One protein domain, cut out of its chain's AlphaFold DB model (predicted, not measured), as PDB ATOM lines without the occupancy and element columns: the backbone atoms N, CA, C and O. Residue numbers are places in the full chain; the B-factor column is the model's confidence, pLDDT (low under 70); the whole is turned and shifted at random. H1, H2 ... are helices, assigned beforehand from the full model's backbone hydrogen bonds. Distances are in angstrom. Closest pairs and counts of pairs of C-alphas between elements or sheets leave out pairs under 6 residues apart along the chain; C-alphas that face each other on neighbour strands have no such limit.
ATOM      1  N   GLU A   3       9.246 195.708 -16.817       72.81
ATOM      2  CA  GLU A   3       9.019 197.068 -16.267       72.81
ATOM      3  C   GLU A   3       8.740 197.162 -14.754       72.81
ATOM      4  O   GLU A   3       9.045 198.170 -14.117       72.81
ATOM      5  N   ALA A   4       8.100 196.154 -14.154       73.62
ATOM      6  CA  ALA A   4       7.679 196.242 -12.752       73.62
ATOM      7  C   ALA A   4       8.876 196.273 -11.788       73.62
ATOM      8  O   ALA A   4       8.803 196.872 -10.714       73.62
ATOM      9  N   TRP A   5       9.990 195.661 -12.188       66.62
ATOM     10  CA  TRP A   5      11.200 195.581 -11.382       66.62
ATOM     11  C   TRP A   5      11.922 196.929 -11.285       66.62
ATOM     12  O   TRP A   5      12.406 197.259 -10.203       66.62
ATOM     13  N   ASP A   6      11.874 197.773 -12.319       76.75
ATOM     14  CA  ASP A   6      12.481 199.116 -12.304       76.75
ATOM     15  C   ASP A   6      11.836 200.056 -11.274       76.75
ATOM     16  O   ASP A   6      12.483 200.953 -10.734       76.75
ATOM     17  N   ARG A   7      10.564 199.820 -10.933       73.00
ATOM     18  CA  ARG A   7       9.850 200.583  -9.895       73.00
ATOM     19  C   ARG A   7      10.155 200.087  -8.480       73.00
ATOM     20  O   ARG A   7      10.036 200.851  -7.524       73.00
ATOM     21  N   VAL A   8      10.545 198.820  -8.336       68.38
ATOM     22  CA  VAL A   8      10.728 198.149  -7.037       68.38
ATOM     23  C   VAL A   8      12.193 198.141  -6.593       68.38
ATOM     24  O   VAL A   8      12.475 198.338  -5.408       68.38
ATOM     25  N   ILE A   9      13.139 197.987  -7.525       70.31
ATOM     26  CA  ILE A   9      14.582 197.960  -7.247       70.31
ATOM     27  C   ILE A   9      15.049 199.182  -6.438       70.31
ATOM     28  O   ILE A   9      15.736 198.966  -5.441       70.31
ATOM     29  N   PRO A  10      14.644 200.436  -6.722       69.38
ATOM     30  CA  PRO A  10      15.091 201.596  -5.941       69.38
ATOM     31  C   PRO A  10      14.735 201.528  -4.445       69.38
ATOM     32  O   PRO A  10      15.425 202.118  -3.607       69.38
ATOM     33  N   PHE A  11      13.677 200.794  -4.082       61.34
ATOM     34  CA  PHE A  11      13.278 200.600  -2.689       61.34
ATOM     35  C   PHE A  11      14.162 199.583  -1.949       61.34
ATOM     36  O   PHE A  11      14.337 199.704  -0.734       61.34
ATOM     37  N   PHE A  12      14.756 198.621  -2.659       70.38
ATOM     38  CA  PHE A  12      15.630 197.588  -2.084       70.38
ATOM     39  C   PHE A  12      17.122 197.813  -2.357       70.38
ATOM     40  O   PHE A  12      17.951 197.275  -1.631       70.38
ATOM     41  N   ALA A  13      17.469 198.650  -3.336       77.19
ATOM     42  CA  ALA A  13      18.842 198.914  -3.762       77.19
ATOM     43  C   ALA A  13      19.718 199.479  -2.636       77.19
ATOM     44  O   ALA A  13      20.916 199.222  -2.592       77.19
ATOM     45  N   PHE A  14      19.119 200.230  -1.705       80.19
ATOM     46  CA  PHE A  14      19.845 200.856  -0.607       80.19
ATOM     47  C   PHE A  14      19.119 200.696   0.725       80.19
ATOM     48  O   PHE A  14      17.902 200.896   0.773       80.19
ATOM     49  N   PRO A  15      19.838 200.449   1.833       86.31
ATOM     50  CA  PRO A  15      19.262 200.471   3.172       86.31
ATOM     51  C   PRO A  15      18.597 201.820   3.514       86.31
ATOM     52  O   PRO A  15      19.048 202.866   3.033       86.31
ATOM     53  N   PRO A  16      17.580 201.851   4.401       86.75
ATOM     54  CA  PRO A  16      16.869 203.078   4.776       86.75
ATOM     55  C   PRO A  16      17.777 204.242   5.204       86.75
ATOM     56  O   PRO A  16      17.523 205.384   4.822       86.75
ATOM     57  N   SER A  17      18.860 203.969   5.943       85.00
ATOM     58  CA  SER A  17      19.809 205.000   6.391       85.00
ATOM     59  C   SER A  17      20.564 205.649   5.229       85.00
ATOM     60  O   SER A  17      20.772 206.860   5.238       85.00
ATOM     61  N   VAL A  18      20.917 204.868   4.204       87.06
ATOM     62  CA  VAL A  18      21.565 205.370   2.981       87.06
ATOM     63  C   VAL A  18      20.565 206.186   2.160       87.06
ATOM     64  O   VAL A  18      20.867 207.311   1.766       87.06
ATOM     65  N   ARG A  19      19.324 205.699   2.004       87.00
ATOM     66  CA  ARG A  19      18.251 206.455   1.331       87.00
ATOM     67  C   ARG A  19      17.967 207.797   2.007       87.00
ATOM     68  O   ARG A  19      17.708 208.776   1.316       87.00
ATOM     69  N   LYS A  20      18.011 207.859   3.343       87.19
ATOM     70  CA  LYS A  20      17.818 209.105   4.100       87.19
ATOM     71  C   LYS A  20      18.899 210.132   3.771       87.19
ATOM     72  O   LYS A  20      18.567 211.287   3.543       87.19
ATOM     73  N   ILE A  21      20.165 209.721   3.691       86.12
ATOM     74  CA  ILE A  21      21.268 210.623   3.329       86.12
ATOM     75  C   ILE A  21      21.063 211.195   1.927       86.12
ATOM     76  O   ILE A  21      21.140 212.409   1.764       86.12
ATOM     77  N   ILE A  22      20.734 210.339   0.957       83.12
ATOM     78  CA  ILE A  22      20.495 210.751  -0.431       83.12
ATOM     79  C   ILE A  22      19.306 211.724  -0.512       83.12
ATOM     80  O   ILE A  22      19.405 212.765  -1.148       83.12
ATOM     81  N   LYS A  23      18.195 211.435   0.181       81.50
ATOM     82  CA  LYS A  23      16.996 212.292   0.170       81.50
ATOM     83  C   LYS A  23      17.188 213.627   0.895       81.50
ATOM     84  O   LYS A  23      16.644 214.633   0.461       81.50
ATOM     85  N   THR A  24      17.914 213.643   2.014       80.62
ATOM     86  CA  THR A  24      18.103 214.853   2.834       80.62
ATOM     87  C   THR A  24      19.230 215.747   2.309       80.62
ATOM     88  O   THR A  24      19.201 216.951   2.540       80.62
ATOM     89  N   ARG A  25      20.218 215.186   1.602       76.00
ATOM     90  CA  ARG A  25      21.354 215.917   1.017       76.00
ATOM     91  C   ARG A  25      21.422 215.672  -0.490       76.00
ATOM     92  O   ARG A  25      22.438 215.224  -1.001       76.00
ATOM     93  N   GLY A  26      20.315 215.949  -1.182       68.94
ATOM     94  CA  GLY A  26      20.126 215.650  -2.609       68.94
ATOM     95  C   GLY A  26      21.130 216.301  -3.569       68.94
ATOM     96  O   GLY A  26      21.161 215.930  -4.736       68.94
ATOM     97  N   HIS A  27      21.964 217.228  -3.091       81.31
ATOM     98  CA  HIS A  27      23.088 217.779  -3.836       81.31
ATOM     99  C   HIS A  27      24.361 217.722  -2.985       81.31
ATOM    100  O   HIS A  27      24.421 218.299  -1.895       81.31
ATOM    101  N   PHE A  28      25.373 217.020  -3.495       85.75
ATOM    102  CA  PHE A  28      26.731 217.049  -2.966       85.75
ATOM    103  C   PHE A  28      27.618 217.854  -3.921       85.75
ATOM    104  O   PHE A  28      27.476 217.704  -5.132       85.75
ATOM    105  N   PRO A  29      28.534 218.685  -3.397       88.81
ATOM    106  CA  PRO A  29      29.425 219.487  -4.235       88.81
ATOM    107  C   PRO A  29      30.475 218.642  -4.976       88.81
ATOM    108  O   PRO A  29      31.032 219.109  -5.964       88.81
ATOM    109  N   SER A  30      30.749 217.419  -4.507       90.75
ATOM    110  CA  SER A  30      31.576 216.416  -5.183       90.75
ATOM    111  C   SER A  30      31.303 215.009  -4.630       90.75
ATOM    112  O   SER A  30      30.689 214.861  -3.564       90.75
ATOM    113  N   ASP A  31      31.795 213.975  -5.310       85.00
ATOM    114  CA  ASP A  31      31.661 212.581  -4.864       85.00
ATOM    115  C   ASP A  31      32.434 212.319  -3.557       85.00
ATOM    116  O   ASP A  31      31.976 211.596  -2.660       85.00
ATOM    117  N   GLU A  32      33.576 212.981  -3.368       88.56
ATOM    118  CA  GLU A  32      34.353 212.922  -2.129       88.56
ATOM    119  C   GLU A  32      33.546 213.480  -0.945       88.56
ATOM    120  O   GLU A  32      33.570 212.916   0.155       88.56
ATOM    121  N   ALA A  33      32.760 214.540  -1.170       87.56
ATOM    122  CA  ALA A  33      31.876 215.107  -0.152       87.56
ATOM    123  C   ALA A  33      30.718 214.159   0.227       87.56
ATOM    124  O   ALA A  33      30.256 214.177   1.375       87.56
ATOM    125  N   ALA A  34      30.276 213.304  -0.702       86.94
ATOM    126  CA  ALA A  34      29.263 212.272  -0.460       86.94
ATOM    127  C   ALA A  34      29.825 211.033   0.263       86.94
ATOM    128  O   ALA A  34      29.105 210.359   1.012       86.94
ATOM    129  N   THR A  35      31.121 210.762   0.099       90.50
ATOM    130  CA  THR A  35      31.784 209.536   0.571       90.50
ATOM    131  C   THR A  35      31.665 209.347   2.085       90.50
ATOM    132  O   THR A  35      31.212 208.303   2.562       90.50
ATOM    133  N   LYS A  36      32.026 210.366   2.877       91.38
ATOM    134  CA  LYS A  36      32.042 210.261   4.349       91.38
ATOM    135  C   LYS A  36      30.646 210.022   4.954       91.38
ATOM    136  O   LYS A  36      30.525 209.128   5.795       91.38
ATOM    137  N   PRO A  37      29.584 210.756   4.563       90.88
ATOM    138  CA  PRO A  37      28.221 210.466   5.009       90.88
ATOM    139  C   PRO A  37      27.760 209.039   4.692       90.88
ATOM    140  O   PRO A  37      27.234 208.362   5.579       90.88
ATOM    141  N   ILE A  38      27.981 208.567   3.461       88.69
ATOM    142  CA  ILE A  38      27.578 207.218   3.038       88.69
ATOM    143  C   ILE A  38      28.317 206.163   3.865       88.69
ATOM    144  O   ILE A  38      27.681 205.266   4.427       88.69
ATOM    145  N   TRP A  39      29.636 206.307   4.020       90.94
ATOM    146  CA  TRP A  39      30.445 205.394   4.826       90.94
ATOM    147  C   TRP A  39      29.980 205.332   6.286       90.94
ATOM    148  O   TRP A  39      29.850 204.242   6.839       90.94
ATOM    149  N   LEU A  40      29.663 206.476   6.909       93.06
ATOM    150  CA  LEU A  40      29.153 206.506   8.285       93.06
ATOM    151  C   LEU A  40      27.810 205.776   8.423       93.06
ATOM    152  O   LEU A  40      27.613 205.040   9.391       93.06
ATOM    153  N   ALA A  41      26.892 205.935   7.464       90.56
ATOM    154  CA  ALA A  41      25.632 205.193   7.481       90.56
ATOM    155  C   ALA A  41      25.846 203.687   7.342       90.56
ATOM    156  O   ALA A  41      25.241 202.928   8.100       90.56
ATOM    157  N   LEU A  42      26.707 203.260   6.415       90.25
ATOM    158  CA  LEU A  42      27.045 201.847   6.242       90.25
ATOM    159  C   LEU A  42      27.677 201.278   7.511       90.25
ATOM    160  O   LEU A  42      27.188 200.278   8.027       90.25
ATOM    161  N   ARG A  43      28.673 201.967   8.078       90.94
ATOM    162  CA  ARG A  43      29.329 201.563   9.328       90.94
ATOM    163  C   ARG A  43      28.335 201.396  10.479       90.94
ATOM    164  O   ARG A  43      28.445 200.439  11.240       90.94
ATOM    165  N   ASN A  44      27.358 202.294  10.600       89.69
ATOM    166  CA  ASN A  44      26.322 202.197  11.630       89.69
ATOM    167  C   ASN A  44      25.357 201.028  11.385       89.69
ATOM    168  O   ASN A  44      24.960 200.364  12.340       89.69
ATOM    169  N   ILE A  45      24.993 200.749  10.128       86.50
ATOM    170  CA  ILE A  45      24.170 199.578   9.775       86.50
ATOM    171  C   ILE A  45      24.905 198.287  10.147       86.50
ATOM    172  O   ILE A  45      24.320 197.402  10.772       86.50
ATOM    173  N   THR A  46      26.189 198.196   9.799       86.31
ATOM    174  CA  THR A  46      26.997 196.993  10.023       86.31
ATOM    175  C   THR A  46      27.451 196.830  11.471       86.31
ATOM    176  O   THR A  46      27.884 195.746  11.847       86.31
ATOM    177  N   ALA A  47      27.339 197.862  12.315       86.19
ATOM    178  CA  ALA A  47      27.774 197.812  13.713       86.19
ATOM    179  C   ALA A  47      27.100 196.682  14.512       86.19
ATOM    180  O   ALA A  47      27.719 196.086  15.391       86.19
ATOM    181  N   ASN A  48      25.852 196.342  14.174       75.50
ATOM    182  CA  ASN A  48      25.110 195.268  14.838       75.50
ATOM    183  C   ASN A  48      25.215 193.909  14.128       75.50
ATOM    184  O   ASN A  48      24.675 192.929  14.639       75.50
ATOM    185  N   TRP A  49      25.914 193.816  12.991       79.12
ATOM    186  CA  TRP A  49      26.029 192.571  12.216       79.12
ATOM    187  C   TRP A  49      26.933 191.523  12.875       79.12
ATOM    188  O   TRP A  49      26.898 190.360  12.492       79.12
ATOM    189  N   GLY A  50      27.703 191.902  13.900       72.81
ATOM    190  CA  GLY A  50      28.471 190.953  14.712       72.81
ATOM    191  C   GLY A  50      27.614 190.089  15.646       72.81
ATOM    192  O   GLY A  50      28.119 189.124  16.216       72.81
ATOM    193  N   ARG A  51      26.324 190.410  15.827       79.81
ATOM    194  CA  ARG A  51      25.405 189.554  16.587       79.81
ATOM    195  C   ARG A  51      24.820 188.501  15.658       79.81
ATOM    196  O   ARG A  51      24.181 188.839  14.666       79.81
ATOM    197  N   ALA A  52      24.994 187.231  16.016       75.38
ATOM    198  CA  ALA A  52      24.283 186.150  15.351       75.38
ATOM    199  C   ALA A  52      22.766 186.398  15.425       75.38
ATOM    200  O   ALA A  52      22.255 186.915  16.427       75.38
ATOM    201  N   ALA A  53      22.042 186.013  14.371       83.06
ATOM    202  CA  ALA A  53      20.587 185.935  14.439       83.06
ATOM    203  C   ALA A  53      20.194 185.053  15.636       83.06
ATOM    204  O   ALA A  53      20.861 184.052  15.901       83.06
ATOM    205  N   ARG A  54      19.137 185.433  16.371       82.81
ATOM    206  CA  ARG A  54      18.776 184.824  17.671       82.81
ATOM    207  C   ARG A  54      18.758 183.293  17.626       82.81
ATOM    208  O   ARG A  54      19.314 182.655  18.511       82.81
ATOM    209  N   ASP A  55      18.229 182.734  16.543       89.25
ATOM    210  CA  ASP A  55      18.039 181.292  16.370       89.25
ATOM    211  C   ASP A  55      19.021 180.676  15.365       89.25
ATOM    212  O   ASP A  55      18.777 179.595  14.825       89.25
ATOM    213  N   TRP A  56      20.148 181.348  15.101       88.44
ATOM    214  CA  TRP A  56      21.133 180.910  14.107       88.44
ATOM    215  C   TRP A  56      21.604 179.475  14.339       88.44
ATOM    216  O   TRP A  56      21.720 178.704  13.394       88.44
ATOM    217  N   LYS A  57      21.813 179.083  15.600       89.00
ATOM    218  CA  LYS A  57      22.221 177.717  15.953       89.00
ATOM    219  C   LYS A  57      21.158 176.682  15.568       89.00
ATOM    220  O   LYS A  57      21.492 175.631  15.033       89.00
ATOM    221  N   THR A  58      19.885 176.991  15.797       93.00
ATOM    222  CA  THR A  58      18.761 176.119  15.432       93.00
ATOM    223  C   THR A  58      18.617 176.015  13.916       93.00
ATOM    224  O   THR A  58      18.483 174.913  13.391       93.00
ATOM    225  N   ALA A  59      18.708 177.142  13.202       92.19
ATOM    226  CA  ALA A  59      18.695 177.162  11.740       92.19
ATOM    227  C   ALA A  59      19.875 176.372  11.147       92.19
ATOM    228  O   ALA A  59      19.695 175.611  10.200       92.19
ATOM    229  N   MET A  60      21.062 176.483  11.748       91.00
ATOM    230  CA  MET A  60      22.251 175.747  11.320       91.00
ATOM    231  C   MET A  60      22.063 174.229  11.400       91.00
ATOM    232  O   MET A  60      22.477 173.523  10.486       91.00
ATOM    233  N   ASN A  61      21.376 173.724  12.428       92.94
ATOM    234  CA  ASN A  61      21.045 172.299  12.516       92.94
ATOM    235  C   ASN A  61      20.146 171.846  11.353       92.94
ATOM    236  O   ASN A  61      20.331 170.753  10.827       92.94
ATOM    237  N   GLN A  62      19.200 172.690  10.918       95.19
ATOM    238  CA  GLN A  62      18.361 172.393   9.751       95.19
ATOM    239  C   GLN A  62      19.190 172.371   8.461       95.19
ATOM    240  O   GLN A  62      19.032 171.468   7.642       95.19
ATOM    241  N   PHE A  63      20.116 173.323   8.297       93.69
ATOM    242  CA  PHE A  63      21.019 173.342   7.143       93.69
ATOM    243  C   PHE A  63      21.949 172.132   7.108       93.69
ATOM    244  O   PHE A  63      22.145 171.566   6.037       93.69
ATOM    245  N   ALA A  64      22.473 171.703   8.256       91.44
ATOM    246  CA  ALA A  64      23.325 170.523   8.348       91.44
ATOM    247  C   ALA A  64      22.593 169.236   7.931       91.44
ATOM    248  O   ALA A  64      23.206 168.372   7.313       91.44
ATOM    249  N   SER A  65      21.290 169.121   8.210       91.81
ATOM    250  CA  SER A  65      20.479 167.979   7.764       91.81
ATOM    251  C   SER A  65      20.136 168.036   6.275       91.81
ATOM    252  O   SER A  65      20.220 167.021   5.590       91.81
ATOM    253  N   LEU A  66      19.736 169.207   5.766       94.25
ATOM    254  CA  LEU A  66      19.292 169.367   4.374       94.25
ATOM    255  C   LEU A  66      20.448 169.388   3.365       94.25
ATOM    256  O   LEU A  66      20.271 168.955   2.232       94.25
ATOM    257  N   TYR A  67      21.610 169.901   3.770       92.25
ATOM    258  CA  TYR A  67      22.772 170.138   2.909       92.25
ATOM    259  C   TYR A  67      24.033 169.506   3.499       92.25
ATOM    260  O   TYR A  67      25.100 170.122   3.501       92.25
ATOM    261  N   ALA A  68      23.914 168.299   4.057       88.44
ATOM    262  CA  ALA A  68      25.015 167.601   4.724       88.44
ATOM    263  C   ALA A  68      26.286 167.514   3.851       88.44
ATOM    264  O   ALA A  68      27.403 167.651   4.352       88.44
ATOM    265  N   ASP A  69      26.117 167.387   2.532       88.62
ATOM    266  CA  ASP A  69      27.178 167.386   1.516       88.62
ATOM    267  C   ASP A  69      27.996 168.692   1.455       88.62
ATOM    268  O   ASP A  69      29.118 168.697   0.954       88.62
ATOM    269  N   ARG A  70      27.477 169.807   1.982       86.88
ATOM    270  CA  ARG A  70      28.167 171.111   2.034       86.88
ATOM    271  C   ARG A  70      28.966 171.329   3.318       86.88
ATOM    272  O   ARG A  70      29.713 172.302   3.400       86.88
ATOM    273  N   PHE A  71      28.824 170.440   4.303       83.31
ATOM    274  CA  PHE A  71      29.529 170.503   5.590       83.31
ATOM    275  C   PHE A  71      30.746 169.572   5.672       83.31
ATOM    276  O   PHE A  71      31.439 169.555   6.690       83.31
TER     277      PHE A  71
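Overview. This is residues 3 to 71 of the 76 residues of the protein "Transposase, mutator type" of Burkholderia dolosa (UniProt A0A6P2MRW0). What is its shape? H2 and H3 form a hairpin, residues 3 to 9 of H1 stick out, and H4 lies far off. What builds it? The class is all helix, with four named helices and no named strand among 69 printed residues. It is extended, with a radius of gyration of the C-alphas of 18.4 A and spans of 53 by 35 by 20 A.

Along the chain. Where are the helices? H1 is residues 3 to 12, from (9.019, 197.068, -16.267), H2 16 to 24, H3 31 to 46 and H4 56 to 66, to (19.292, 169.367, 4.374). Which is longest? H3 is, at 22.1 A.

Arrangement. Which touch? H2 and H3 touch, opposite ways at a shallow tilt of 29 degrees, their closest C-alphas, 17 and 41, 5.9 A apart. H1 and H4 touch no helix. Which O i to N i+4 pairs are within hydrogen-bond range? Every one is in H2 and H4, 10 of 12 in H3, and 1 of 6 in H1, beside 5 of 7 O i to N i+3.

Size, cuts and confidence. Any cut? The printed part has none. Where is pLDDT under 70? It is at residues 5, 8, 10 to 11 and 26.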